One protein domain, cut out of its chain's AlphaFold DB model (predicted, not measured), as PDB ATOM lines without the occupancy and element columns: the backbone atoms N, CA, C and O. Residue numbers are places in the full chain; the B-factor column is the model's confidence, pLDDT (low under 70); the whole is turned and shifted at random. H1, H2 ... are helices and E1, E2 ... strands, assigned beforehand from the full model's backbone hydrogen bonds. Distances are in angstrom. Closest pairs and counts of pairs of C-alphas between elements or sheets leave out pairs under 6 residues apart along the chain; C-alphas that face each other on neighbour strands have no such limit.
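AT A GLANCE: This is residues 24 to 200 of the 230 residues of the protein "Hypothetical protein" of Polarella glacialis (UniProt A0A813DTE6). One strongly twisted seven-strand sheet curls into a loose, nearly closed ring, E2, E1, E7, E3, E4 and E5, whose ends E2 and E5 come together near Val 59 and Met 147, while E6 is added beside E3. H1 covers one face and H4 and H5 the other; H3 and H2 reach out past H4 at one end, and H6 lies beyond H5. The printed part has 177 residues, in the order E1 H1 E2 H2 H3 H4 E3 E4 E5 H5 H6 E6 E7; the sheet is branched and antiparallel, and the class is mixed. It is compact, with a radius of gyration of the C-alphas of 16.9 A and spans of 49 by 38 by 31 A.

IN THESE COORDINATES: The strands are E1, residues 24 to 28, from C-alpha 24 at (64.280, -2.810, 53.197); E2, 58 to 63; E3, 113 to 124, 30.4 A long; E4, 127 to 133, 19.3 A; E5, 146 to 151; E6, 182 to 186; and E7, 192 to 200, 24.5 A, ending at C-alpha 200 at (59.919, -3.290, 53.642). The helices are H1, 33 to 44, 16.9 A; H2, 71 to 74; H3, 82 to 92, 15.4 A; H4, 96 to 109, 20.0 A; H5, 159 to 167, 12.3 A; and H6, 175 to 178.

HOW THE PARTS SIT: E3 bends by 65 degrees at residue 119; E4 lies on one side of it, E6 and E7 on the other. Within hydrogen-bond range are N 122 and O 129 of E3 and E4, at 2.8 A, N 121 and O 185 of E3 and E6, at 2.9 A, and N 116 and O 194 of E3 and E7, at 2.8 A. E3, E4 and E5 form a meander, each strand the antiparallel neighbour of the one before; N 128 and O 150 of E4 and E5 are 2.8 A apart. E1 has E7 on one side, N 27 to O 197 at 2.9 A, and E2 on the other, N 26 to O 59 at 2.8 A. H1 is on the sheet at a height of 8.7 A. On the opposite face H5, at 8.2 A, runs across the strands, and H4 is at 9.7 A. H3 only grazes the sheet with residues 88 to 92, and touches H4, about perpendicular at 86 degrees, closest at C-alphas 89 and 96, 5.2 A. H5 touches H6, closest at C-alphas 166 and 177, 6.0 A. H2 and H6 are not on the sheet. In H1, H3, H4 and H5 every O i to N i+4 pair is within hydrogen-bond range; H2 and H6 are too short for one.

THE WHOLE: The C-alphas of Asp 76 and Pro 189, the two farthest apart, are 53.2 A apart. The printed part has no cut. The links H1 to E2 and E4 to E5 are long. Mean pLDDT of the printed part is 87.9; residues 66 to 82 are under 70.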
ATOM      1  N   TRP A  24      64.720  -3.328  54.487       95.81
ATOM      2  CA  TRP A  24      64.280  -2.810  53.197       95.81
ATOM      3  C   TRP A  24      65.155  -3.405  52.104       95.81
ATOM      4  O   TRP A  24      66.377  -3.501  52.257       95.81
ATOM      5  N   GLY A  25      64.538  -3.800  50.997       96.50
ATOM      6  CA  GLY A  25      65.260  -4.351  49.860       96.50
ATOM      7  C   GLY A  25      64.557  -4.125  48.532       96.50
ATOM      8  O   GLY A  25      63.379  -3.769  48.491       96.50
ATOM      9  N   ILE A  26      65.297  -4.339  47.448       97.44
ATOM     10  CA  ILE A  26      64.799  -4.323  46.072       97.44
ATOM     11  C   ILE A  26      64.478  -5.758  45.673       97.44
ATOM     12  O   ILE A  26      65.372  -6.606  45.623       97.44
ATOM     13  N   PHE A  27      63.207  -6.018  45.386       96.00
ATOM     14  CA  PHE A  27      62.713  -7.339  45.018       96.00
ATOM     15  C   PHE A  27      62.380  -7.398  43.537       96.00
ATOM     16  O   PHE A  27      61.676  -6.532  43.023       96.00
ATOM     17  N   PHE A  28      62.855  -8.446  42.875       94.50
ATOM     18  CA  PHE A  28      62.695  -8.643  41.439       94.50
ATOM     19  C   PHE A  28      61.546  -9.609  41.148       94.50
ATOM     20  O   PHE A  28      61.300 -10.551  41.905       94.50
ATOM     21  N   GLU A  29      60.841  -9.392  40.041       89.38
ATOM     22  CA  GLU A  29      59.828 -10.339  39.581       89.38
ATOM     23  C   GLU A  29      60.490 -11.599  39.008       89.38
ATOM     24  O   GLU A  29      61.448 -11.527  38.237       89.38
ATOM     25  N   ALA A  30      59.980 -12.772  39.392       80.12
ATOM     26  CA  ALA A  30      60.593 -14.055  39.048       80.12
ATOM     27  C   ALA A  30      60.594 -14.361  37.541       80.12
ATOM     28  O   ALA A  30      61.471 -15.105  37.095       80.12
ATOM     29  N   ASP A  31      59.640 -13.779  36.807       82.50
ATOM     30  CA  ASP A  31      59.396 -13.995  35.376       82.50
ATOM     31  C   ASP A  31      60.063 -12.917  34.495       82.50
ATOM     32  O   ASP A  31      59.874 -12.874  33.279       82.50
ATOM     33  N   HIS A  32      60.863 -12.023  35.088       82.12
ATOM     34  CA  HIS A  32      61.572 -10.986  34.344       82.12
ATOM     35  C   HIS A  32      62.723 -11.610  33.528       82.12
ATOM     36  O   HIS A  32      63.601 -12.270  34.083       82.12
ATOM     37  N   LEU A  33      62.763 -11.397  32.206       80.00
ATOM     38  CA  LEU A  33      63.756 -12.003  31.293       80.00
ATOM     39  C   LEU A  33      65.222 -11.848  31.764       80.00
ATOM     40  O   LEU A  33      65.954 -12.841  31.796       80.00
ATOM     41  N   PRO A  34      65.669 -10.657  32.201       86.38
ATOM     42  CA  PRO A  34      66.982 -10.488  32.822       86.38
ATOM     43  C   PRO A  34      67.281 -11.410  34.018       86.38
ATOM     44  O   PRO A  34      68.421 -11.852  34.171       86.38
ATOM     45  N   MET A  35      66.278 -11.785  34.822       86.62
ATOM     46  CA  MET A  35      66.453 -12.761  35.907       86.62
ATOM     47  C   MET A  35      66.696 -14.177  35.376       86.62
ATOM     48  O   MET A  35      67.475 -14.921  35.971       86.62
ATOM     49  N   HIS A  36      66.100 -14.557  34.241       87.44
ATOM     50  CA  HIS A  36      66.417 -15.831  33.585       87.44
ATOM     51  C   HIS A  36      67.862 -15.866  33.096       87.44
ATOM     52  O   HIS A  36      68.546 -16.866  33.303       87.44
ATOM     53  N   ARG A  37      68.356 -14.765  32.514       89.06
ATOM     54  CA  ARG A  37      69.768 -14.655  32.121       89.06
ATOM     55  C   ARG A  37      70.695 -14.764  33.332       89.06
ATOM     56  O   ARG A  37      71.687 -15.479  33.254       89.06
ATOM     57  N   LEU A  38      70.360 -14.123  34.454       88.44
ATOM     58  CA  LEU A  38      71.138 -14.230  35.694       88.44
ATOM     59  C   LEU A  38      71.183 -15.669  36.230       88.44
ATOM     60  O   LEU A  38      72.252 -16.160  36.582       88.44
ATOM     61  N   ARG A  39      70.038 -16.363  36.245       88.69
ATOM     62  CA  ARG A  39      69.956 -17.781  36.633       88.69
ATOM     63  C   ARG A  39      70.757 -18.673  35.686       88.69
ATOM     64  O   ARG A  39      71.478 -19.545  36.145       88.69
ATOM     65  N   HIS A  40      70.694 -18.413  34.383       88.12
ATOM     66  CA  HIS A  40      71.489 -19.151  33.410       88.12
ATOM     67  C   HIS A  40      72.994 -18.950  33.632       88.12
ATOM     68  O   HIS A  40      73.741 -19.920  33.652       88.12
ATOM     69  N   LEU A  41      73.444 -17.714  33.877       87.12
ATOM     70  CA  LEU A  41      74.842 -17.440  34.231       87.12
ATOM     71  C   LEU A  41      75.257 -18.173  35.512       87.12
ATOM     72  O   LEU A  41      76.360 -18.703  35.582       87.12
ATOM     73  N   GLN A  42      74.363 -18.247  36.499       87.94
ATOM     74  CA  GLN A  42      74.574 -19.029  37.714       87.94
ATOM     75  C   GLN A  42      74.679 -20.540  37.440       87.94
ATOM     76  O   GLN A  42      75.427 -21.219  38.133       87.94
ATOM     77  N   ASP A  43      73.952 -21.065  36.453       88.19
ATOM     78  CA  ASP A  43      74.000 -22.480  36.061       88.19
ATOM     79  C   ASP A  43      75.263 -22.833  35.266       88.19
ATOM     80  O   ASP A  43      75.728 -23.969  35.320       88.19
ATOM     81  N   LEU A  44      75.826 -21.863  34.540       85.31
ATOM     82  CA  LEU A  44      77.104 -22.016  33.839       85.31
ATOM     83  C   LEU A  44      78.308 -21.970  34.788       85.31
ATOM     84  O   LEU A  44      79.391 -22.432  34.428       85.31
ATOM     85  N   GLN A  45      78.139 -21.407  35.985       83.94
ATOM     86  CA  GLN A  45      79.160 -21.448  37.022       83.94
ATOM     87  C   GLN A  45      79.262 -22.872  37.572       83.94
ATOM     88  O   GLN A  45      78.258 -23.479  37.949       83.94
ATOM     89  N   ALA A  46      80.484 -23.392  37.673       89.19
ATOM     90  CA  ALA A  46      80.762 -24.648  38.363       89.19
ATOM     91  C   ALA A  46      80.614 -24.441  39.882       89.19
ATOM     92  O   ALA A  46      81.595 -24.313  40.618       89.19
ATOM     93  N   LEU A  47      79.367 -24.321  40.343       90.88
ATOM     94  CA  LEU A  47      79.053 -24.139  41.752       90.88
ATOM     95  C   LEU A  47      79.267 -25.452  42.510       90.88
ATOM     96  O   LEU A  47      78.807 -26.495  42.045       90.88
ATOM     97  N   PRO A  48      79.897 -25.416  43.695       92.25
ATOM     98  CA  PRO A  48      79.987 -26.596  44.541       92.25
ATOM     99  C   PRO A  48      78.604 -27.136  44.936       92.25
ATOM    100  O   PRO A  48      77.693 -26.361  45.229       92.25
ATOM    101  N   ASP A  49      78.459 -28.457  45.060       93.94
ATOM    102  CA  ASP A  49      77.176 -29.124  45.364       93.94
ATOM    103  C   ASP A  49      76.536 -28.696  46.701       93.94
ATOM    104  O   ASP A  49      75.321 -28.819  46.917       93.94
ATOM    105  N   TYR A  50      77.350 -28.193  47.634       94.50
ATOM    106  CA  TYR A  50      76.878 -27.688  48.923       94.50
ATOM    107  C   TYR A  50      76.275 -26.283  48.837       94.50
ATOM    108  O   TYR A  50      75.609 -25.850  49.784       94.50
ATOM    109  N   PHE A  51      76.449 -25.571  47.721       95.38
ATOM    110  CA  PHE A  51      75.801 -24.283  47.531       95.38
ATOM    111  C   PHE A  51      74.285 -24.470  47.470       95.38
ATOM    112  O   PHE A  51      73.736 -25.411  46.885       95.38
ATOM    113  N   ARG A  52      73.576 -23.539  48.098       94.81
ATOM    114  CA  ARG A  52      72.124 -23.427  48.012       94.81
ATOM    115  C   ARG A  52      71.800 -22.134  47.291       94.81
ATOM    116  O   ARG A  52      72.201 -21.056  47.730       94.81
ATOM    117  N   LYS A  53      71.087 -22.255  46.169       94.06
ATOM    118  CA  LYS A  53      70.605 -21.099  45.410       94.06
ATOM    119  C   LYS A  53      69.624 -20.310  46.268       94.06
ATOM    120  O   LYS A  53      68.761 -20.888  46.934       94.06
ATOM    121  N   VAL A  54      69.760 -18.992  46.255       92.00
ATOM    122  CA  VAL A  54      68.808 -18.102  46.910       92.00
ATOM    123  C   VAL A  54      67.535 -18.101  46.073       92.00
ATOM    124  O   VAL A  54      67.561 -17.764  44.894       92.00
ATOM    125  N   LYS A  55      66.423 -18.520  46.682       90.19
ATOM    126  CA  LYS A  55      65.130 -18.642  45.996       90.19
ATOM    127  C   LYS A  55      64.633 -17.293  45.471       90.19
ATOM    128  O   LYS A  55      64.215 -17.208  44.320       90.19
ATOM    129  N   ASP A  56      64.738 -16.270  46.315       90.81
ATOM    130  CA  ASP A  56      64.278 -14.908  46.052       90.81
ATOM    131  C   ASP A  56      65.457 -13.929  46.220       90.81
ATOM    132  O   ASP A  56      65.601 -13.291  47.275       90.81
ATOM    133  N   PRO A  57      66.368 -13.857  45.226       94.19
ATOM    134  CA  PRO A  57      67.462 -12.899  45.243       94.19
ATOM    135  C   PRO A  57      66.910 -11.475  45.321       94.19
ATOM    136  O   PRO A  57      65.934 -11.135  44.654       94.19
ATOM    137  N   HIS A  58      67.522 -10.652  46.160       96.06
ATOM    138  CA  HIS A  58      67.150  -9.258  46.366       96.06
ATOM    139  C   HIS A  58      68.396  -8.456  46.731       96.06
ATOM    140  O   HIS A  58      69.396  -9.022  47.183       96.06
ATOM    141  N   VAL A  59      68.323  -7.140  46.552       96.88
ATOM    142  CA  VAL A  59      69.348  -6.215  47.052       96.88
ATOM    143  C   VAL A  59      68.893  -5.680  48.395       96.88
ATOM    144  O   VAL A  59      67.772  -5.192  48.505       96.88
ATOM    145  N   THR A  60      69.730  -5.778  49.423       95.75
ATOM    146  CA  THR A  60      69.419  -5.199  50.737       95.75
ATOM    147  C   THR A  60      69.826  -3.729  50.757       95.75
ATOM    148  O   THR A  60      70.977  -3.406  50.492       95.75
ATOM    149  N   LEU A  61      68.880  -2.845  51.075       96.31
ATOM    150  CA  LEU A  61      69.124  -1.406  51.222       96.31
ATOM    151  C   LEU A  61      69.464  -1.056  52.667       96.31
ATOM    152  O   LEU A  61      70.415  -0.330  52.936       96.31
ATOM    153  N   ALA A  62      68.709  -1.619  53.606       93.31
ATOM    154  CA  ALA A  62      68.921  -1.443  55.032       93.31
ATOM    155  C   ALA A  62      68.484  -2.711  55.766       93.31
ATOM    156  O   ALA A  62      67.371  -3.193  55.568       93.31
ATOM    157  N   TYR A  63      69.352  -3.251  56.622       90.25
ATOM    158  CA  TYR A  63      69.052  -4.420  57.450       90.25
ATOM    159  C   TYR A  63      68.947  -4.007  58.917       90.25
ATOM    160  O   TYR A  63      69.947  -3.611  59.522       90.25
ATOM    161  N   ALA A  64      67.746  -4.130  59.486       85.00
ATOM    162  CA  ALA A  64      67.458  -3.852  60.894       85.00
ATOM    163  C   ALA A  64      67.517  -5.113  61.782       85.00
ATOM    164  O   ALA A  64      67.417  -5.042  63.006       85.00
ATOM    165  N   GLY A  65      67.724  -6.284  61.177       74.62
ATOM    166  CA  GLY A  65      68.067  -7.512  61.881       74.62
ATOM    167  C   GLY A  65      67.004  -8.119  62.783       74.62
ATOM    168  O   GLY A  65      65.945  -7.563  63.058       74.62
ATOM    169  N   SER A  66      67.311  -9.325  63.269       64.75
ATOM    170  CA  SER A  66      66.436 -10.068  64.176       64.75
ATOM    171  C   SER A  66      66.299  -9.416  65.550       64.75
ATOM    172  O   SER A  66      65.475  -9.868  66.334       64.75
ATOM    173  N   LEU A  67      67.064  -8.361  65.859       60.94
ATOM    174  CA  LEU A  67      66.854  -7.559  67.067       60.94
ATOM    175  C   LEU A  67      65.458  -6.921  67.050       60.94
ATOM    176  O   LEU A  67      64.778  -6.956  68.074       60.94
ATOM    177  N   ALA A  68      64.978  -6.500  65.873       53.81
ATOM    178  CA  ALA A  68      63.592  -6.070  65.667       53.81
ATOM    179  C   ALA A  68      62.570  -7.219  65.811       53.81
ATOM    180  O   ALA A  68      61.388  -6.981  66.021       53.81
ATOM    181  N   SER A  69      63.014  -8.474  65.687       50.72
ATOM    182  CA  SER A  69      62.186  -9.687  65.796       50.72
ATOM    183  C   SER A  69      62.375 -10.434  67.121       50.72
ATOM    184  O   SER A  69      61.795 -11.503  67.314       50.72
ATOM    185  N   SER A  70      63.213  -9.927  68.031       55.72
ATOM    186  CA  SER A  70      63.470 -10.603  69.296       55.72
ATOM    187  C   SER A  70      62.167 -10.664  70.093       55.72
ATOM    188  O   SER A  70      61.436  -9.685  70.215       55.72
ATOM    189  N   ARG A  71      61.848 -11.852  70.616       50.97
ATOM    190  CA  ARG A  71      60.585 -12.166  71.309       50.97
ATOM    191  C   ARG A  71      60.289 -11.235  72.498       50.97
ATOM    192  O   ARG A  71      59.135 -11.111  72.889       50.97
ATOM    193  N   ALA A  72      61.315 -10.553  73.013       49.88
ATOM    194  CA  ALA A  72      61.204  -9.486  74.005       49.88
ATOM    195  C   ALA A  72      60.398  -8.270  73.502       49.88
ATOM    196  O   ALA A  72      59.745  -7.613  74.302       49.88
ATOM    197  N   SER A  73      60.375  -7.996  72.191       49.06
ATOM    198  CA  SER A  73      59.540  -6.939  71.600       49.06
ATOM    199  C   SER A  73      58.070  -7.358  71.437       49.06
ATOM    200  O   SER A  73      57.165  -6.538  71.586       49.06
ATOM    201  N   LEU A  74      57.813  -8.653  71.223       48.50
ATOM    202  CA  LEU A  74      56.469  -9.194  70.987       48.50
ATOM    203  C   LEU A  74      55.635  -9.400  72.259       48.50
ATOM    204  O   LEU A  74      54.414  -9.465  72.155       48.50
ATOM    205  N   LEU A  75      56.262  -9.518  73.433       51.50
ATOM    206  CA  LEU A  75      55.539  -9.783  74.681       51.50
ATOM    207  C   LEU A  75      54.996  -8.530  75.383       51.50
ATOM    208  O   LEU A  75      54.194  -8.694  76.287       51.50
ATOM    209  N   ASP A  76      55.339  -7.314  74.937       45.53
ATOM    210  CA  ASP A  76      54.848  -6.085  75.594       45.53
ATOM    211  C   ASP A  76      54.602  -4.888  74.655       45.53
ATOM    212  O   ASP A  76      54.531  -3.733  75.075       45.53
ATOM    213  N   GLY A  77      54.496  -5.127  73.341       49.16
ATOM    214  CA  GLY A  77      54.493  -4.025  72.371       49.16
ATOM    215  C   GLY A  77      55.744  -3.159  72.530       49.16
ATOM    216  O   GLY A  77      55.666  -1.927  72.447       49.16
ATOM    217  N   ALA A  78      56.874  -3.811  72.843       45.69
ATOM    218  CA  ALA A  78      58.087  -3.133  73.239       45.69
ATOM    219  C   ALA A  78      58.603  -2.353  72.036       45.69
ATOM    220  O   ALA A  78      59.008  -2.916  71.014       45.69
ATOM    221  N   VAL A  79      58.522  -1.040  72.214       53.12
ATOM    222  CA  VAL A  79      59.200   0.018  71.481       53.12
ATOM    223  C   VAL A  79      60.534  -0.511  70.961       53.12
ATOM    224  O   VAL A  79      61.290  -1.121  71.719       53.12
ATOM    225  N   VAL A  80      60.849  -0.266  69.685       54.62
ATOM    226  CA  VAL A  80      62.244  -0.288  69.235       54.62
ATOM    227  C   VAL A  80      62.930   0.807  70.045       54.62
ATOM    228  O   VAL A  80      62.887   1.982  69.698       54.62
ATOM    229  N   THR A  81      63.424   0.450  71.226       58.16
ATOM    230  CA  THR A  81      64.088   1.387  72.119       58.16
ATOM    231  C   THR A  81      65.329   1.892  71.394       58.16
ATOM    232  O   THR A  81      65.884   1.189  70.545       58.16
ATOM    233  N   GLY A  82      65.809   3.092  71.734       64.00
ATOM    234  CA  GLY A  82      67.040   3.638  71.147       64.00
ATOM    235  C   GLY A  82      68.231   2.664  71.197       64.00
ATOM    236  O   GLY A  82      69.150   2.777  70.396       64.00
ATOM    237  N   VAL A  83      68.186   1.645  72.065       71.12
ATOM    238  CA  VAL A  83      69.143   0.529  72.133       71.12
ATOM    239  C   VAL A  83      69.236  -0.260  70.820       71.12
ATOM    240  O   VAL A  83      70.341  -0.585  70.387       71.12
ATOM    241  N   ALA A  84      68.113  -0.558  70.160       77.75
ATOM    242  CA  ALA A  84      68.106  -1.317  68.910       77.75
ATOM    243  C   ALA A  84      68.666  -0.491  67.742       77.75
ATOM    244  O   ALA A  84      69.538  -0.976  67.024       77.75
ATOM    245  N   GLU A  85      68.243   0.770  67.597       83.06
ATOM    246  CA  GLU A  85      68.826   1.681  66.601       83.06
ATOM    247  C   GLU A  85      70.329   1.886  66.854       83.06
ATOM    248  O   GLU A  85      71.115   1.863  65.912       83.06
ATOM    249  N   THR A  86      70.755   1.984  68.119       85.69
ATOM    250  CA  THR A  86      72.177   2.084  68.495       85.69
ATOM    251  C   THR A  86      72.969   0.847  68.085       85.69
ATOM    252  O   THR A  86      74.053   0.969  67.514       85.69
ATOM    253  N   ALA A  87      72.443  -0.354  68.336       84.19
ATOM    254  CA  ALA A  87      73.102  -1.596  67.939       84.19
ATOM    255  C   ALA A  87      73.226  -1.719  66.410       84.19
ATOM    256  O   ALA A  87      74.254  -2.183  65.911       84.19
ATOM    257  N   LEU A  88      72.208  -1.276  65.670       86.56
ATOM    258  CA  LEU A  88      72.199  -1.295  64.206       86.56
ATOM    259  C   LEU A  88      73.140  -0.255  63.608       86.56
ATOM    260  O   LEU A  88      73.950  -0.597  62.750       86.56
ATOM    261  N   ALA A  89      73.103   0.974  64.112       90.19
ATOM    262  CA  ALA A  89      74.036   2.024  63.727       90.19
ATOM    263  C   ALA A  89      75.489   1.584  63.976       90.19
ATOM    264  O   ALA A  89      76.322   1.658  63.073       90.19
ATOM    265  N   LYS A  90      75.768   0.987  65.147       89.31
ATOM    266  CA  LYS A  90      77.082   0.416  65.476       89.31
ATOM    267  C   LYS A  90      77.492  -0.710  64.525       89.31
ATOM    268  O   LYS A  90      78.648  -0.745  64.117       89.31
ATOM    269  N   ARG A  91      76.576  -1.618  64.164       86.06
ATOM    270  CA  ARG A  91      76.855  -2.706  63.209       86.06
ATOM    271  C   ARG A  91      77.296  -2.169  61.849       86.06
ATOM    272  O   ARG A  91      78.203  -2.733  61.248       86.06
ATOM    273  N   HIS A  92      76.651  -1.104  61.386       88.00
ATOM    274  CA  HIS A  92      76.939  -0.478  60.095       88.00
ATOM    275  C   HIS A  92      78.054   0.578  60.167       88.00
ATOM    276  O   HIS A  92      78.434   1.133  59.144       88.00
ATOM    277  N   GLY A  93      78.591   0.859  61.361       90.56
ATOM    278  CA  GLY A  93      79.640   1.861  61.557       90.56
ATOM    279  C   GLY A  93      79.181   3.304  61.308       90.56
ATOM    280  O   GLY A  93      79.987   4.129  60.888       90.56
ATOM    281  N   ILE A  94      77.901   3.615  61.545       94.06
ATOM    282  CA  ILE A  94      77.306   4.948  61.345       94.06
ATOM    283  C   ILE A  94      76.682   5.487  62.640       94.06
ATOM    284  O   ILE A  94      76.550   4.759  63.625       94.06
ATOM    285  N   SER A  95      76.294   6.768  62.662       95.12
ATOM    286  CA  SER A  95      75.554   7.339  63.798       95.12
ATOM    287  C   SER A  95      74.094   6.869  63.814       95.12
ATOM    288  O   SER A  95      73.541   6.455  62.793       95.12
ATOM    289  N   VAL A  96      73.448   6.959  64.978       91.50
ATOM    290  CA  VAL A  96      72.028   6.598  65.141       91.50
ATOM    291  C   VAL A  96      71.136   7.480  64.268       91.50
ATOM    292  O   VAL A  96      70.222   6.987  63.611       91.50
ATOM    293  N   GLU A  97      71.438   8.773  64.194       93.31
ATOM    294  CA  GLU A  97      70.724   9.739  63.359       93.31
ATOM    295  C   GLU A  97      70.881   9.410  61.875       93.31
ATOM    296  O   GLU A  97      69.908   9.484  61.128       93.31
ATOM    297  N   ALA A  98      72.084   9.017  61.444       93.50
ATOM    298  CA  ALA A  98      72.336   8.608  60.066       93.50
ATOM    299  C   ALA A  98      71.561   7.332  59.705       93.50
ATOM    300  O   ALA A  98      70.969   7.265  58.627       93.50
ATOM    301  N   PHE A  99      71.512   6.353  60.616       92.31
ATOM    302  CA  PHE A  99      70.712   5.138  60.442       92.31
ATOM    303  C   PHE A  99      69.210   5.448  60.361       92.31
ATOM    304  O   PHE A  99      68.506   4.911  59.500       92.31
ATOM    305  N   ARG A 100      68.712   6.340  61.229       90.81
ATOM    306  CA  ARG A 100      67.305   6.758  61.228       90.81
ATOM    307  C   ARG A 100      66.936   7.459  59.925       90.81
ATOM    308  O   ARG A 100      65.943   7.075  59.319       90.81
ATOM    309  N   ARG A 101      67.761   8.403  59.457       93.50
ATOM    310  CA  ARG A 101      67.564   9.075  58.159       93.50
ATOM    311  C   ARG A 101      67.509   8.069  57.010       93.50
ATOM    312  O   ARG A 101      66.531   8.058  56.282       93.50
ATOM    313  N   HIS A 102      68.464   7.136  56.935       94.12
ATOM    314  CA  HIS A 102      68.441   6.075  55.915       94.12
ATOM    315  C   HIS A 102      67.157   5.243  55.953       94.12
ATOM    316  O   HIS A 102      66.616   4.883  54.908       94.12
ATOM    317  N   SER A 103      66.672   4.920  57.153       91.69
ATOM    318  CA  SER A 103      65.436   4.154  57.332       91.69
ATOM    319  C   SER A 103      64.207   4.946  56.869       91.69
ATOM    320  O   SER A 103      63.325   4.388  56.216       91.69
ATOM    321  N   GLU A 104      64.153   6.245  57.173       93.12
ATOM    322  CA  GLU A 104      63.098   7.155  56.711       93.12
ATOM    323  C   GLU A 104      63.128   7.319  55.186       93.12
ATOM    324  O   GLU A 104      62.090   7.193  54.537       93.12
ATOM    325  N   ASP A 105      64.312   7.478  54.599       96.06
ATOM    326  CA  ASP A 105      64.477   7.565  53.150       96.06
ATOM    327  C   ASP A 105      64.033   6.254  52.475       96.06
ATOM    328  O   ASP A 105      63.222   6.271  51.547       96.06
ATOM    329  N   CYS A 106      64.455   5.090  52.985       95.94
ATOM    330  CA  CYS A 106      63.994   3.786  52.483       95.94
ATOM    331  C   CYS A 106      62.465   3.638  52.573       95.94
ATOM    332  O   CYS A 106      61.826   3.043  51.693       95.94
ATOM    333  N   GLN A 107      61.852   4.189  53.623       94.31
ATOM    334  CA  GLN A 107      60.403   4.198  53.778       94.31
ATOM    335  C   GLN A 107      59.721   5.055  52.699       94.31
ATOM    336  O   GLN A 107      58.722   4.614  52.133       94.31
ATOM    337  N   LEU A 108      60.272   6.223  52.354       96.56
ATOM    338  CA  LEU A 108      59.756   7.085  51.277       96.56
ATOM    339  C   LEU A 108      59.865   6.444  49.884       96.56
ATOM    340  O   LEU A 108      59.053   6.735  48.997       96.56
ATOM    341  N   TRP A 109      60.851   5.568  49.695       97.62
ATOM    342  CA  TRP A 109      61.053   4.798  48.466       97.62
ATOM    343  C   TRP A 109      60.189   3.538  48.368       97.62
ATOM    344  O   TRP A 109      60.065   2.961  47.288       97.62
ATOM    345  N   SER A 110      59.565   3.104  49.462       96.50
ATOM    346  CA  SER A 110      58.784   1.868  49.489       96.50
ATOM    347  C   SER A 110      57.627   1.888  48.481       96.50
ATOM    348  O   SER A 110      56.854   2.838  48.407       96.50
ATOM    349  N   GLY A 111      57.507   0.814  47.699       96.31
ATOM    350  CA  GLY A 111      56.523   0.658  46.627       96.31
ATOM    351  C   GLY A 111      56.969   1.187  45.262       96.31
ATOM    352  O   GLY A 111      56.288   0.906  44.278       96.31
ATOM    353  N   ARG A 112      58.098   1.902  45.169       97.69
ATOM    354  CA  ARG A 112      58.616   2.422  43.894       97.69
ATOM    355  C   ARG A 112      59.358   1.342  43.111       97.69
ATOM    356  O   ARG A 112      60.065   0.518  43.696       97.69
ATOM    357  N   GLU A 113      59.202   1.377  41.792       97.44
ATOM    358  CA  GLU A 113      60.024   0.608  40.859       97.44
ATOM    359  C   GLU A 113      61.372   1.308  40.664       97.44
ATOM    360  O   GLU A 113      61.438   2.535  40.562       97.44
ATOM    361  N   VAL A 114      62.443   0.523  40.632       97.44
ATOM    362  CA  VAL A 114      63.813   0.983  40.412       97.44
ATOM    363  C   VAL A 114      64.518   0.051  39.440       97.44
ATOM    364  O   VAL A 114      64.257  -1.155  39.406       97.44
ATOM    365  N   GLU A 115      65.439   0.616  38.670       96.88
ATOM    366  CA  GLU A 115      66.326  -0.145  37.802       96.88
ATOM    367  C   GLU A 115      67.701  -0.265  38.461       96.88
ATOM    368  O   GLU A 115      68.233   0.706  38.996       96.88
ATOM    369  N   VAL A 116      68.265  -1.468  38.448       96.81
ATOM    370  CA  VAL A 116      69.591  -1.754  38.995       96.81
ATOM    371  C   VAL A 116      70.436  -2.455  37.948       96.81
ATOM    372  O   VAL A 116      69.926  -3.258  37.167       96.81
ATOM    373  N   SER A 117      71.735  -2.181  37.946       96.19
ATOM    374  CA  SER A 117      72.654  -2.782  36.979       96.19
ATOM    375  C   SER A 117      73.558  -3.807  37.657       96.19
ATOM    376  O   SER A 117      74.095  -3.529  38.729       96.19
ATOM    377  N   ILE A 118      73.745  -4.975  37.039       95.94
ATOM    378  CA  ILE A 118      74.709  -5.989  37.477       95.94
ATOM    379  C   ILE A 118      75.901  -5.968  36.533       95.94
ATOM    380  O   ILE A 118      75.799  -6.377  35.372       95.94
ATOM    381  N   SER A 119      77.043  -5.533  37.053       93.38
ATOM    382  CA  SER A 119      78.296  -5.432  36.302       93.38
ATOM    383  C   SER A 119      79.184  -6.665  36.466       93.38
ATOM    384  O   SER A 119      79.936  -7.012  35.550       93.38
ATOM    385  N   GLN A 120      79.108  -7.336  37.619       95.44
ATOM    386  CA  GLN A 120      80.038  -8.398  37.997       95.44
ATOM    387  C   GLN A 120      79.353  -9.509  38.789       95.44
ATOM    388  O   GLN A 120      78.461  -9.259  39.604       95.44
ATOM    389  N   LEU A 121      79.838 -10.733  38.589       96.44
ATOM    390  CA  LEU A 121      79.611 -11.864  39.480       96.44
ATOM    391  C   LEU A 121      80.913 -12.173  40.215       96.44
ATOM    392  O   LEU A 121      81.977 -12.252  39.603       96.44
ATOM    393  N   VAL A 122      80.822 -12.354  41.525       96.50
ATOM    394  CA  VAL A 122      81.951 -12.687  42.386       96.50
ATOM    395  C   VAL A 122      81.638 -13.988  43.105       96.50
ATOM    396  O   VAL A 122      80.673 -14.076  43.867       96.50
ATOM    397  N   GLN A 123      82.452 -15.005  42.850       96.44
ATOM    398  CA  GLN A 123      82.362 -16.303  43.502       96.44
ATOM    399  C   GLN A 123      83.500 -16.443  44.507       96.44
ATOM    400  O   GLN A 123      84.669 -16.387  44.135       96.44
ATOM    401  N   GLY A 124      83.159 -16.635  45.774       95.44
ATOM    402  CA  GLY A 124      84.095 -17.053  46.812       95.44
ATOM    403  C   GLY A 124      83.962 -18.545  47.115       95.44
ATOM    404  O   GLY A 124      83.182 -19.259  46.481       95.44
ATOM    405  N   THR A 125      84.688 -19.014  48.129       94.81
ATOM    406  CA  THR A 125      84.620 -20.408  48.607       94.81
ATOM    407  C   THR A 125      83.218 -20.831  49.047       94.81
ATOM    408  O   THR A 125      82.844 -21.989  48.883       94.81
ATOM    409  N   ASP A 126      82.424 -19.901  49.577       95.88
ATOM    410  CA  ASP A 126      81.163 -20.209  50.254       95.88
ATOM    411  C   ASP A 126      79.963 -19.418  49.723       95.88
ATOM    412  O   ASP A 126      78.867 -19.490  50.287       95.88
ATOM    413  N   GLY A 127      80.126 -18.670  48.631       95.62
ATOM    414  CA  GLY A 127      79.003 -17.972  48.020       95.62
ATOM    415  C   GLY A 127      79.275 -17.399  46.641       95.62
ATOM    416  O   GLY A 127      80.417 -17.244  46.216       95.62
ATOM    417  N   LEU A 128      78.181 -17.081  45.958       96.38
ATOM    418  CA  LEU A 128      78.136 -16.374  44.687       96.38
ATOM    419  C   LEU A 128      77.292 -15.112  44.868       96.38
ATOM    420  O   LEU A 128      76.115 -15.187  45.241       96.38
ATOM    421  N   VAL A 129      77.893 -13.968  44.565       96.69
ATOM    422  CA  VAL A 129      77.314 -12.640  44.769       96.69
ATOM    423  C   VAL A 129      77.356 -11.861  43.461       96.69
ATOM    424  O   VAL A 129      78.359 -11.876  42.755       96.69
ATOM    425  N   ALA A 130      76.272 -11.164  43.141       96.50
ATOM    426  CA  ALA A 130      76.257 -10.145  42.100       96.50
ATOM    427  C   ALA A 130      76.580  -8.778  42.714       96.50
ATOM    428  O   ALA A 130      75.923  -8.372  43.677       96.50
ATOM    429  N   ALA A 131      77.561  -8.074  42.146       96.31
ATOM    430  CA  ALA A 131      77.794  -6.664  42.449       96.31
ATOM    431  C   ALA A 131      76.754  -5.822  41.706       96.31
ATOM    432  O   ALA A 131      76.538  -6.021  40.504       96.31
ATOM    433  N   VAL A 132      76.100  -4.911  42.422       96.44
ATOM    434  CA  VAL A 132      74.983  -4.131  41.894       96.44
ATOM    435  C   VAL A 132      75.293  -2.643  41.986       96.44
ATOM    436  O   VAL A 132      75.768  -2.159  43.009       96.44
ATOM    437  N   THR A 133      74.978  -1.905  40.929       96.62
ATOM    438  CA  THR A 133      74.926  -0.439  40.964       96.62
ATOM    439  C   THR A 133      73.473  -0.004  41.090       96.62
ATOM    440  O   THR A 133      72.609  -0.469  40.340       96.62
ATOM    441  N   LEU A 134      73.224   0.863  42.068       97.38
ATOM    442  CA  LEU A 134      71.920   1.446  42.359       97.38
ATOM    443  C   LEU A 134      71.785   2.831  41.707       97.38
ATOM    444  O   LEU A 134      72.807   3.453  41.414       97.38
ATOM    445  N   PRO A 135      70.553   3.336  41.513       97.25
ATOM    446  CA  PRO A 135      70.328   4.752  41.229       97.25
ATOM    447  C   PRO A 135      70.944   5.636  42.322       97.25
ATOM    448  O   PRO A 135      70.871   5.278  43.496       97.25
ATOM    449  N   GLU A 136      71.506   6.788  41.949       95.94
ATOM    450  CA  GLU A 136      72.245   7.670  42.875       95.94
ATOM    451  C   GLU A 136      71.400   8.145  44.069       95.94
ATOM    452  O   GLU A 136      71.899   8.217  45.188       95.94
ATOM    453  N   ASP A 137      70.105   8.385  43.853       96.69
ATOM    454  CA  ASP A 137      69.184   8.880  44.886       96.69
ATOM    455  C   ASP A 137      68.595   7.773  45.783       96.69
ATOM    456  O   ASP A 137      67.812   8.059  46.698       96.69
ATOM    457  N   LEU A 138      68.898   6.496  45.510       97.38
ATOM    458  CA  LEU A 138      68.341   5.377  46.266       97.38
ATOM    459  C   LEU A 138      69.189   5.109  47.524       97.38
ATOM    460  O   LEU A 138      70.334   4.672  47.397       97.38
ATOM    461  N   PRO A 139      68.642   5.291  48.742       96.75
ATOM    462  CA  PRO A 139      69.396   5.076  49.974       96.75
ATOM    463  C   PRO A 139      69.832   3.615  50.117       96.75
ATOM    464  O   PRO A 139      69.016   2.695  50.031       96.75
ATOM    465  N   CYS A 140      71.115   3.401  50.402       96.38
ATOM    466  CA  CYS A 140      71.676   2.096  50.725       96.38
ATOM    467  C   CYS A 140      72.726   2.257  51.825       96.38
ATOM    468  O   CYS A 140      73.663   3.037  51.687       96.38
ATOM    469  N   ILE A 141      72.549   1.531  52.928       94.62
ATOM    470  CA  ILE A 141      73.464   1.575  54.073       94.62
ATOM    471  C   ILE A 141      74.789   0.876  53.742       94.62
ATOM    472  O   ILE A 141      75.841   1.279  54.234       94.62
ATOM    473  N   ASP A 142      74.746  -0.183  52.931       91.75
ATOM    474  CA  ASP A 142      75.952  -0.895  52.525       91.75
ATOM    475  C   ASP A 142      76.686  -0.109  51.428       91.75
ATOM    476  O   ASP A 142      76.100   0.277  50.418       91.75
ATOM    477  N   LYS A 143      77.995   0.085  51.608       91.88
ATOM    478  CA  LYS A 143      78.871   0.725  50.614       91.88
ATOM    479  C   LYS A 143      78.992  -0.093  49.328       91.88
ATOM    480  O   LYS A 143      79.365   0.451  48.291       91.88
ATOM    481  N   HIS A 144      78.712  -1.394  49.396       93.69
ATOM    482  CA  HIS A 144      78.793  -2.307  48.263       93.69
ATOM    483  C   HIS A 144      77.439  -2.991  48.045       93.69
ATOM    484  O   HIS A 144      77.255  -4.138  48.471       93.69
ATOM    485  N   PRO A 145      76.479  -2.316  47.382       95.81
ATOM    486  CA  PRO A 145      75.184  -2.902  47.085       95.81
ATOM    487  C   PRO A 145      75.339  -4.202  46.305       95.81
ATOM    488  O   PRO A 145      76.095  -4.306  45.335       95.81
ATOM    489  N   HIS A 146      74.628  -5.225  46.759       96.50
ATOM    490  CA  HIS A 146      74.847  -6.568  46.261       96.50
ATOM    491  C   HIS A 146      73.616  -7.441  46.365       96.50
ATOM    492  O   HIS A 146      72.668  -7.157  47.099       96.50
ATOM    493  N   MET A 147      73.666  -8.545  45.632       96.12
ATOM    494  CA  MET A 147      72.629  -9.558  45.641       96.12
ATOM    495  C   MET A 147      73.258 -10.940  45.781       96.12
ATOM    496  O   MET A 147      74.054 -11.372  44.948       96.12
ATOM    497  N   MET A 148      72.880 -11.649  46.843       96.06
ATOM    498  CA  MET A 148      73.301 -13.031  47.060       96.06
ATOM    499  C   MET A 148      72.543 -13.963  46.107       96.06
ATOM    500  O   MET A 148      71.311 -14.000  46.131       96.06
ATOM    501  N   LEU A 149      73.269 -14.742  45.304       95.56
ATOM    502  CA  LEU A 149      72.690 -15.670  44.322       95.56
ATOM    503  C   LEU A 149      72.744 -17.121  44.796       95.56
ATOM    504  O   LEU A 149      71.806 -17.892  44.583       95.56
ATOM    505  N   ALA A 150      73.831 -17.506  45.458       95.75
ATOM    506  CA  ALA A 150      73.967 -18.800  46.116       95.75
ATOM    507  C   ALA A 150      74.918 -18.699  47.299       95.75
ATOM    508  O   ALA A 150      75.827 -17.874  47.297       95.75
ATOM    509  N   ARG A 151      74.722 -19.559  48.297       96.19
ATOM    510  CA  ARG A 151      75.613 -19.624  49.455       96.19
ATOM    511  C   ARG A 151      75.668 -20.999  50.099       96.19
ATOM    512  O   ARG A 151      74.705 -21.764  50.017       96.19
ATOM    513  N   SER A 152      76.766 -21.269  50.791       96.44
ATOM    514  CA  SER A 152      76.853 -22.329  51.789       96.44
ATOM    515  C   SER A 152      75.873 -22.046  52.942       96.44
ATOM    516  O   SER A 152      75.698 -20.888  53.331       96.44
ATOM    517  N   PRO A 153      75.231 -23.064  53.541       93.06
ATOM    518  CA  PRO A 153      74.397 -22.878  54.730       93.06
ATOM    519  C   PRO A 153      75.146 -22.285  55.934       93.06
ATOM    520  O   PRO A 153      74.512 -21.745  56.835       93.06
ATOM    521  N   GLN A 154      76.477 -22.403  55.956       93.12
ATOM    522  CA  GLN A 154      77.322 -21.972  57.070       93.12
ATOM    523  C   GLN A 154      77.666 -20.477  57.031       93.12
ATOM    524  O   GLN A 154      78.101 -19.938  58.047       93.12
ATOM    525  N   VAL A 155      77.459 -19.786  55.901       89.62
ATOM    526  CA  VAL A 155      77.811 -18.364  55.800       89.62
ATOM    527  C   VAL A 155      76.675 -17.429  56.193       89.62
ATOM    528  O   VAL A 155      75.525 -17.536  55.745       89.62
ATOM    529  N   GLY A 156      77.040 -16.464  57.035       86.12
ATOM    530  CA  GLY A 156      76.182 -15.371  57.468       86.12
ATOM    531  C   GLY A 156      75.929 -14.331  56.376       86.12
ATOM    532  O   GLY A 156      76.447 -14.412  55.264       86.12
ATOM    533  N   ALA A 157      75.114 -13.331  56.717       79.38
ATOM    534  CA  ALA A 157      74.763 -12.240  55.807       79.38
ATOM    535  C   ALA A 157      75.976 -11.373  55.421       79.38
ATOM    536  O   ALA A 157      76.069 -10.930  54.283       79.38
ATOM    537  N   ASP A 158      76.933 -11.198  56.336       87.62
ATOM    538  CA  ASP A 158      78.064 -10.278  56.147       87.62
ATOM    539  C   ASP A 158      79.125 -10.817  55.163       87.62
ATOM    540  O   ASP A 158      79.994 -10.075  54.705       87.62
ATOM    541  N   TYR A 159      79.041 -12.103  54.787       92.44
ATOM    542  CA  TYR A 159      79.982 -12.738  53.861       92.44
ATOM    543  C   TYR A 159      80.003 -12.060  52.488       92.44
ATOM    544  O   TYR A 159      81.071 -11.868  51.914       92.44
ATOM    545  N   ALA A 160      78.840 -11.668  51.960       93.88
ATOM    546  CA  ALA A 160      78.769 -11.058  50.635       93.88
ATOM    547  C   ALA A 160      79.470  -9.695  50.578       93.88
ATOM    548  O   ALA A 160      80.231  -9.441  49.645       93.88
ATOM    549  N   ALA A 161      79.278  -8.861  51.602       92.06
ATOM    550  CA  ALA A 161      79.960  -7.576  51.709       92.06
ATOM    551  C   ALA A 161      81.485  -7.755  51.830       92.06
ATOM    552  O   ALA A 161      82.249  -7.041  51.180       92.06
ATOM    553  N   ALA A 162      81.950  -8.732  52.621       92.38
ATOM    554  CA  ALA A 162      83.375  -9.064  52.731       92.38
ATOM    555  C   ALA A 162      83.965  -9.560  51.394       92.38
ATOM    556  O   ALA A 162      85.045  -9.128  50.981       92.38
ATOM    557  N   LEU A 163      83.230 -10.419  50.683       94.69
ATOM    558  CA  LEU A 163      83.634 -10.954  49.384       94.69
ATOM    559  C   LEU A 163      83.773  -9.844  48.330       94.69
ATOM    560  O   LEU A 163      84.762  -9.814  47.598       94.69
ATOM    561  N   LEU A 164      82.829  -8.901  48.275       94.38
ATOM    562  CA  LEU A 164      82.895  -7.779  47.333       94.38
ATOM    563  C   LEU A 164      83.985  -6.767  47.672       94.38
ATOM    564  O   LEU A 164      84.663  -6.297  46.759       94.38
ATOM    565  N   ARG A 165      84.213  -6.476  48.959       92.88
ATOM    566  CA  ARG A 165      85.365  -5.655  49.371       92.88
ATOM    567  C   ARG A 165      86.676  -6.272  48.889       92.88
ATOM    568  O   ARG A 165      87.545  -5.552  48.397       92.88
ATOM    569  N   THR A 166      86.793  -7.597  48.995       91.81
ATOM    570  CA  THR A 166      87.973  -8.350  48.546       91.81
ATOM    571  C   THR A 166      88.137  -8.259  47.027       91.81
ATOM    572  O   THR A 166      89.203  -7.885  46.541       91.81
ATOM    573  N   ALA A 167      87.065  -8.514  46.270       92.25
ATOM    574  CA  ALA A 167      87.074  -8.446  44.808       92.25
ATOM    575  C   ALA A 167      87.374  -7.040  44.263       92.25
ATOM    576  O   ALA A 167      88.093  -6.899  43.274       92.25
ATOM    577  N   GLY A 168      86.859  -6.002  44.928       89.38
ATOM    578  CA  GLY A 168      87.109  -4.600  44.590       89.38
ATOM    579  C   GLY A 168      88.488  -4.086  45.007       89.38
ATOM    580  O   GLY A 168      88.807  -2.944  44.692       89.38
ATOM    581  N   LYS A 169      89.300  -4.902  45.699       83.88
ATOM    582  CA  LYS A 169      90.602  -4.511  46.271       83.88
ATOM    583  C   LYS A 169      90.506  -3.247  47.133       83.88
ATOM    584  O   LYS A 169      91.331  -2.347  47.007       83.88
ATOM    585  N   SER A 170      89.485  -3.182  47.988       81.75
ATOM    586  CA  SER A 170      89.311  -2.057  48.910       81.75
ATOM    587  C   SER A 170      90.552  -1.871  49.796       81.75
ATOM    588  O   SER A 170      91.186  -2.845  50.203       81.75
ATOM    589  N   GLU A 171      90.905  -0.626  50.113       82.88
ATOM    590  CA  GLU A 171      92.042  -0.327  50.995       82.88
ATOM    591  C   GLU A 171      91.755  -0.746  52.453       82.88
ATOM    592  O   GLU A 171      92.661  -1.179  53.168       82.88
ATOM    593  N   ASP A 172      90.474  -0.757  52.845       83.25
ATOM    594  CA  ASP A 172      89.975  -1.064  54.196       83.25
ATOM    595  C   ASP A 172      89.825  -2.578  54.478       83.25
ATOM    596  O   ASP A 172      88.981  -3.002  55.275       83.25
ATOM    597  N   LEU A 173      90.596  -3.433  53.795       84.12
ATOM    598  CA  LEU A 173      90.525  -4.886  53.974       84.12
ATOM    599  C   LEU A 173      91.271  -5.352  55.223       84.12
ATOM    600  O   LEU A 173      92.478  -5.117  55.361       84.12
ATOM    601  N   THR A 174      90.581  -6.125  56.061       86.06
ATOM    602  CA  THR A 174      91.204  -6.896  57.145       86.06
ATOM    603  C   THR A 174      92.109  -8.002  56.585       86.06
ATOM    604  O   THR A 174      91.913  -8.482  55.466       86.06
ATOM    605  N   ASP A 175      93.080  -8.471  57.373       85.19
ATOM    606  CA  ASP A 175      93.981  -9.561  56.962       85.19
ATOM    607  C   ASP A 175      93.240 -10.849  56.576       85.19
ATOM    608  O   ASP A 175      93.690 -11.590  55.701       85.19
ATOM    609  N   ALA A 176      92.097 -11.114  57.215       83.06
ATOM    610  CA  ALA A 176      91.247 -12.253  56.893       83.06
ATOM    611  C   ALA A 176      90.626 -12.114  55.495       83.06
ATOM    612  O   ALA A 176      90.645 -13.065  54.717       83.06
ATOM    613  N   GLU A 177      90.131 -10.924  55.151       85.12
ATOM    614  CA  GLU A 177      89.491 -10.660  53.858       85.12
ATOM    615  C   GLU A 177      90.492 -10.709  52.706       85.12
ATOM    616  O   GLU A 177      90.209 -11.311  51.676       85.12
ATOM    617  N   ARG A 178      91.714 -10.198  52.903       83.56
ATOM    618  CA  ARG A 178      92.792 -10.262  51.892       83.56
ATOM    619  C   ARG A 178      93.141 -11.687  51.456       83.56
ATOM    620  O   ARG A 178      93.711 -11.875  50.385       83.56
ATOM    621  N   ARG A 179      92.842 -12.681  52.295       86.69
ATOM    622  CA  ARG A 179      93.116 -14.101  52.039       86.69
ATOM    623  C   ARG A 179      91.919 -14.850  51.467       86.69
ATOM    624  O   ARG A 179      92.074 -16.026  51.148       86.69
ATOM    625  N   LEU A 180      90.748 -14.219  51.356       85.00
ATOM    626  CA  LEU A 180      89.574 -14.863  50.776       85.00
ATOM    627  C   LEU A 180      89.812 -15.075  49.276       85.00
ATOM    628  O   LEU A 180      89.919 -14.098  48.532       85.00
ATOM    629  N   PRO A 181      89.892 -16.327  48.796       89.62
ATOM    630  CA  PRO A 181      89.994 -16.567  47.371       89.62
ATOM    631  C   PRO A 181      88.660 -16.189  46.723       89.62
ATOM    632  O   PRO A 181      87.593 -16.636  47.152       89.62
ATOM    633  N   CYS A 182      88.721 -15.369  45.676       93.31
ATOM    634  CA  CYS A 182      87.549 -15.007  44.899       93.31
ATOM    635  C   CYS A 182      87.837 -15.038  43.399       93.31
ATOM    636  O   CYS A 182      88.876 -14.568  42.933       93.31
ATOM    637  N   LEU A 183      86.878 -15.559  42.641       94.19
ATOM    638  CA  LEU A 183      86.815 -15.468  41.193       94.19
ATOM    639  C   LEU A 183      85.884 -14.312  40.822       94.19
ATOM    640  O   LEU A 183      84.730 -14.281  41.249       94.19
ATOM    641  N   VAL A 184      86.381 -13.378  40.014       95.38
ATOM    642  CA  VAL A 184      85.605 -12.235  39.518       95.38
ATOM    643  C   VAL A 184      85.307 -12.439  38.038       95.38
ATOM    644  O   VAL A 184      86.221 -12.563  37.225       95.38
ATOM    645  N   GLN A 185      84.026 -12.436  37.686       94.75
ATOM    646  CA  GLN A 185      83.547 -12.470  36.311       94.75
ATOM    647  C   GLN A 185      82.871 -11.139  35.975       94.75
ATOM    648  O   GLN A 185      81.787 -10.831  36.469       94.75
ATOM    649  N   ASN A 186      83.493 -10.358  35.093       94.25
ATOM    650  CA  ASN A 186      82.880  -9.156  34.534       94.25
ATOM    651  C   ASN A 186      81.847  -9.555  33.473       94.25
ATOM    652  O   ASN A 186      82.169 -10.333  32.574       94.25
ATOM    653  N   LEU A 187      80.625  -9.020  33.546       90.12
ATOM    654  CA  LEU A 187      79.558  -9.374  32.599       90.12
ATOM    655  C   LEU A 187      79.658  -8.649  31.250       90.12
ATOM    656  O   LEU A 187      78.983  -9.051  30.305       90.12
ATOM    657  N   GLY A 188      80.530  -7.640  31.145       84.31
ATOM    658  CA  GLY A 188      80.726  -6.841  29.935       84.31
ATOM    659  C   GLY A 188      79.459  -6.086  29.489       84.31
ATOM    660  O   GLY A 188      78.372  -6.290  30.027       84.31
ATOM    661  N   PRO A 189      79.570  -5.167  28.519       82.69
ATOM    662  CA  PRO A 189      78.402  -4.554  27.902       82.69
ATOM    663  C   PRO A 189      77.665  -5.542  26.962       82.69
ATOM    664  O   PRO A 189      78.320  -6.305  26.249       82.69
ATOM    665  N   PRO A 190      76.316  -5.513  26.909       75.75
ATOM    666  CA  PRO A 190      75.448  -4.682  27.739       75.75
ATOM    667  C   PRO A 190      75.346  -5.228  29.169       75.75
ATOM    668  O   PRO A 190      75.122  -6.425  29.377       75.75
ATOM    669  N   VAL A 191      75.466  -4.309  30.135       86.62
ATOM    670  CA  VAL A 191      75.288  -4.581  31.567       86.62
ATOM    671  C   VAL A 191      73.891  -5.158  31.788       86.62
ATOM    672  O   VAL A 191      72.924  -4.754  31.136       86.62
ATOM    673  N   LEU A 192      73.775  -6.143  32.676       93.19
ATOM    674  CA  LEU A 192      72.489  -6.769  32.949       93.19
ATOM    675  C   LEU A 192      71.642  -5.836  33.822       93.19
ATOM    676  O   LEU A 192      71.915  -5.689  35.010       93.19
ATOM    677  N   MET A 193      70.611  -5.232  33.232       95.62
ATOM    678  CA  MET A 193      69.670  -4.364  33.943       95.62
ATOM    679  C   MET A 193      68.503  -5.179  34.499       95.62
ATOM    680  O   MET A 193      67.862  -5.946  33.773       95.62
ATOM    681  N   LEU A 194      68.211  -5.011  35.785       95.31
ATOM    682  CA  LEU A 194      67.053  -5.600  36.449       95.31
ATOM    683  C   LEU A 194      66.111  -4.500  36.918       95.31
ATOM    684  O   LEU A 194      66.555  -3.486  37.448       95.31
ATOM    685  N   ARG A 195      64.809  -4.747  36.803       96.06
ATOM    686  CA  ARG A 195      63.777  -3.905  37.407       96.06
ATOM    687  C   ARG A 195      63.212  -4.594  38.629       96.06
ATOM    688  O   ARG A 195      62.873  -5.779  38.578       96.06
ATOM    689  N   GLY A 196      63.152  -3.863  39.729       96.50
ATOM    690  CA  GLY A 196      62.634  -4.367  40.989       96.50
ATOM    691  C   GLY A 196      61.851  -3.307  41.741       96.50
ATOM    692  O   GLY A 196      61.834  -2.140  41.367       96.50
ATOM    693  N   VAL A 197      61.196  -3.725  42.817       97.38
ATOM    694  CA  VAL A 197      60.382  -2.850  43.663       97.38
ATOM    695  C   VAL A 197      61.001  -2.770  45.047       97.38
ATOM    696  O   VAL A 197      61.287  -3.803  45.662       97.38
ATOM    697  N   VAL A 198      61.170  -1.551  45.553       97.69
ATOM    698  CA  VAL A 198      61.629  -1.313  46.926       97.69
ATOM    699  C   VAL A 198      60.522  -1.711  47.895       97.69
ATOM    700  O   VAL A 198      59.391  -1.234  47.776       97.69
ATOM    701  N   ARG A 199      60.803  -2.593  48.859       95.81
ATOM    702  CA  ARG A 199      59.801  -3.043  49.839       95.81
ATOM    703  C   ARG A 199      60.390  -3.214  51.238       95.81
ATOM    704  O   ARG A 199      61.501  -3.738  51.363       95.81
ATOM    705  N   PRO A 200      59.627  -2.859  52.286       94.50
ATOM    706  CA  PRO A 200      59.919  -3.290  53.642       94.50
ATOM    707  C   PRO A 200      59.504  -4.756  53.823       94.50
ATOM    708  O   PRO A 200      58.453  -5.189  53.346       94.50
TER     709      PRO A 200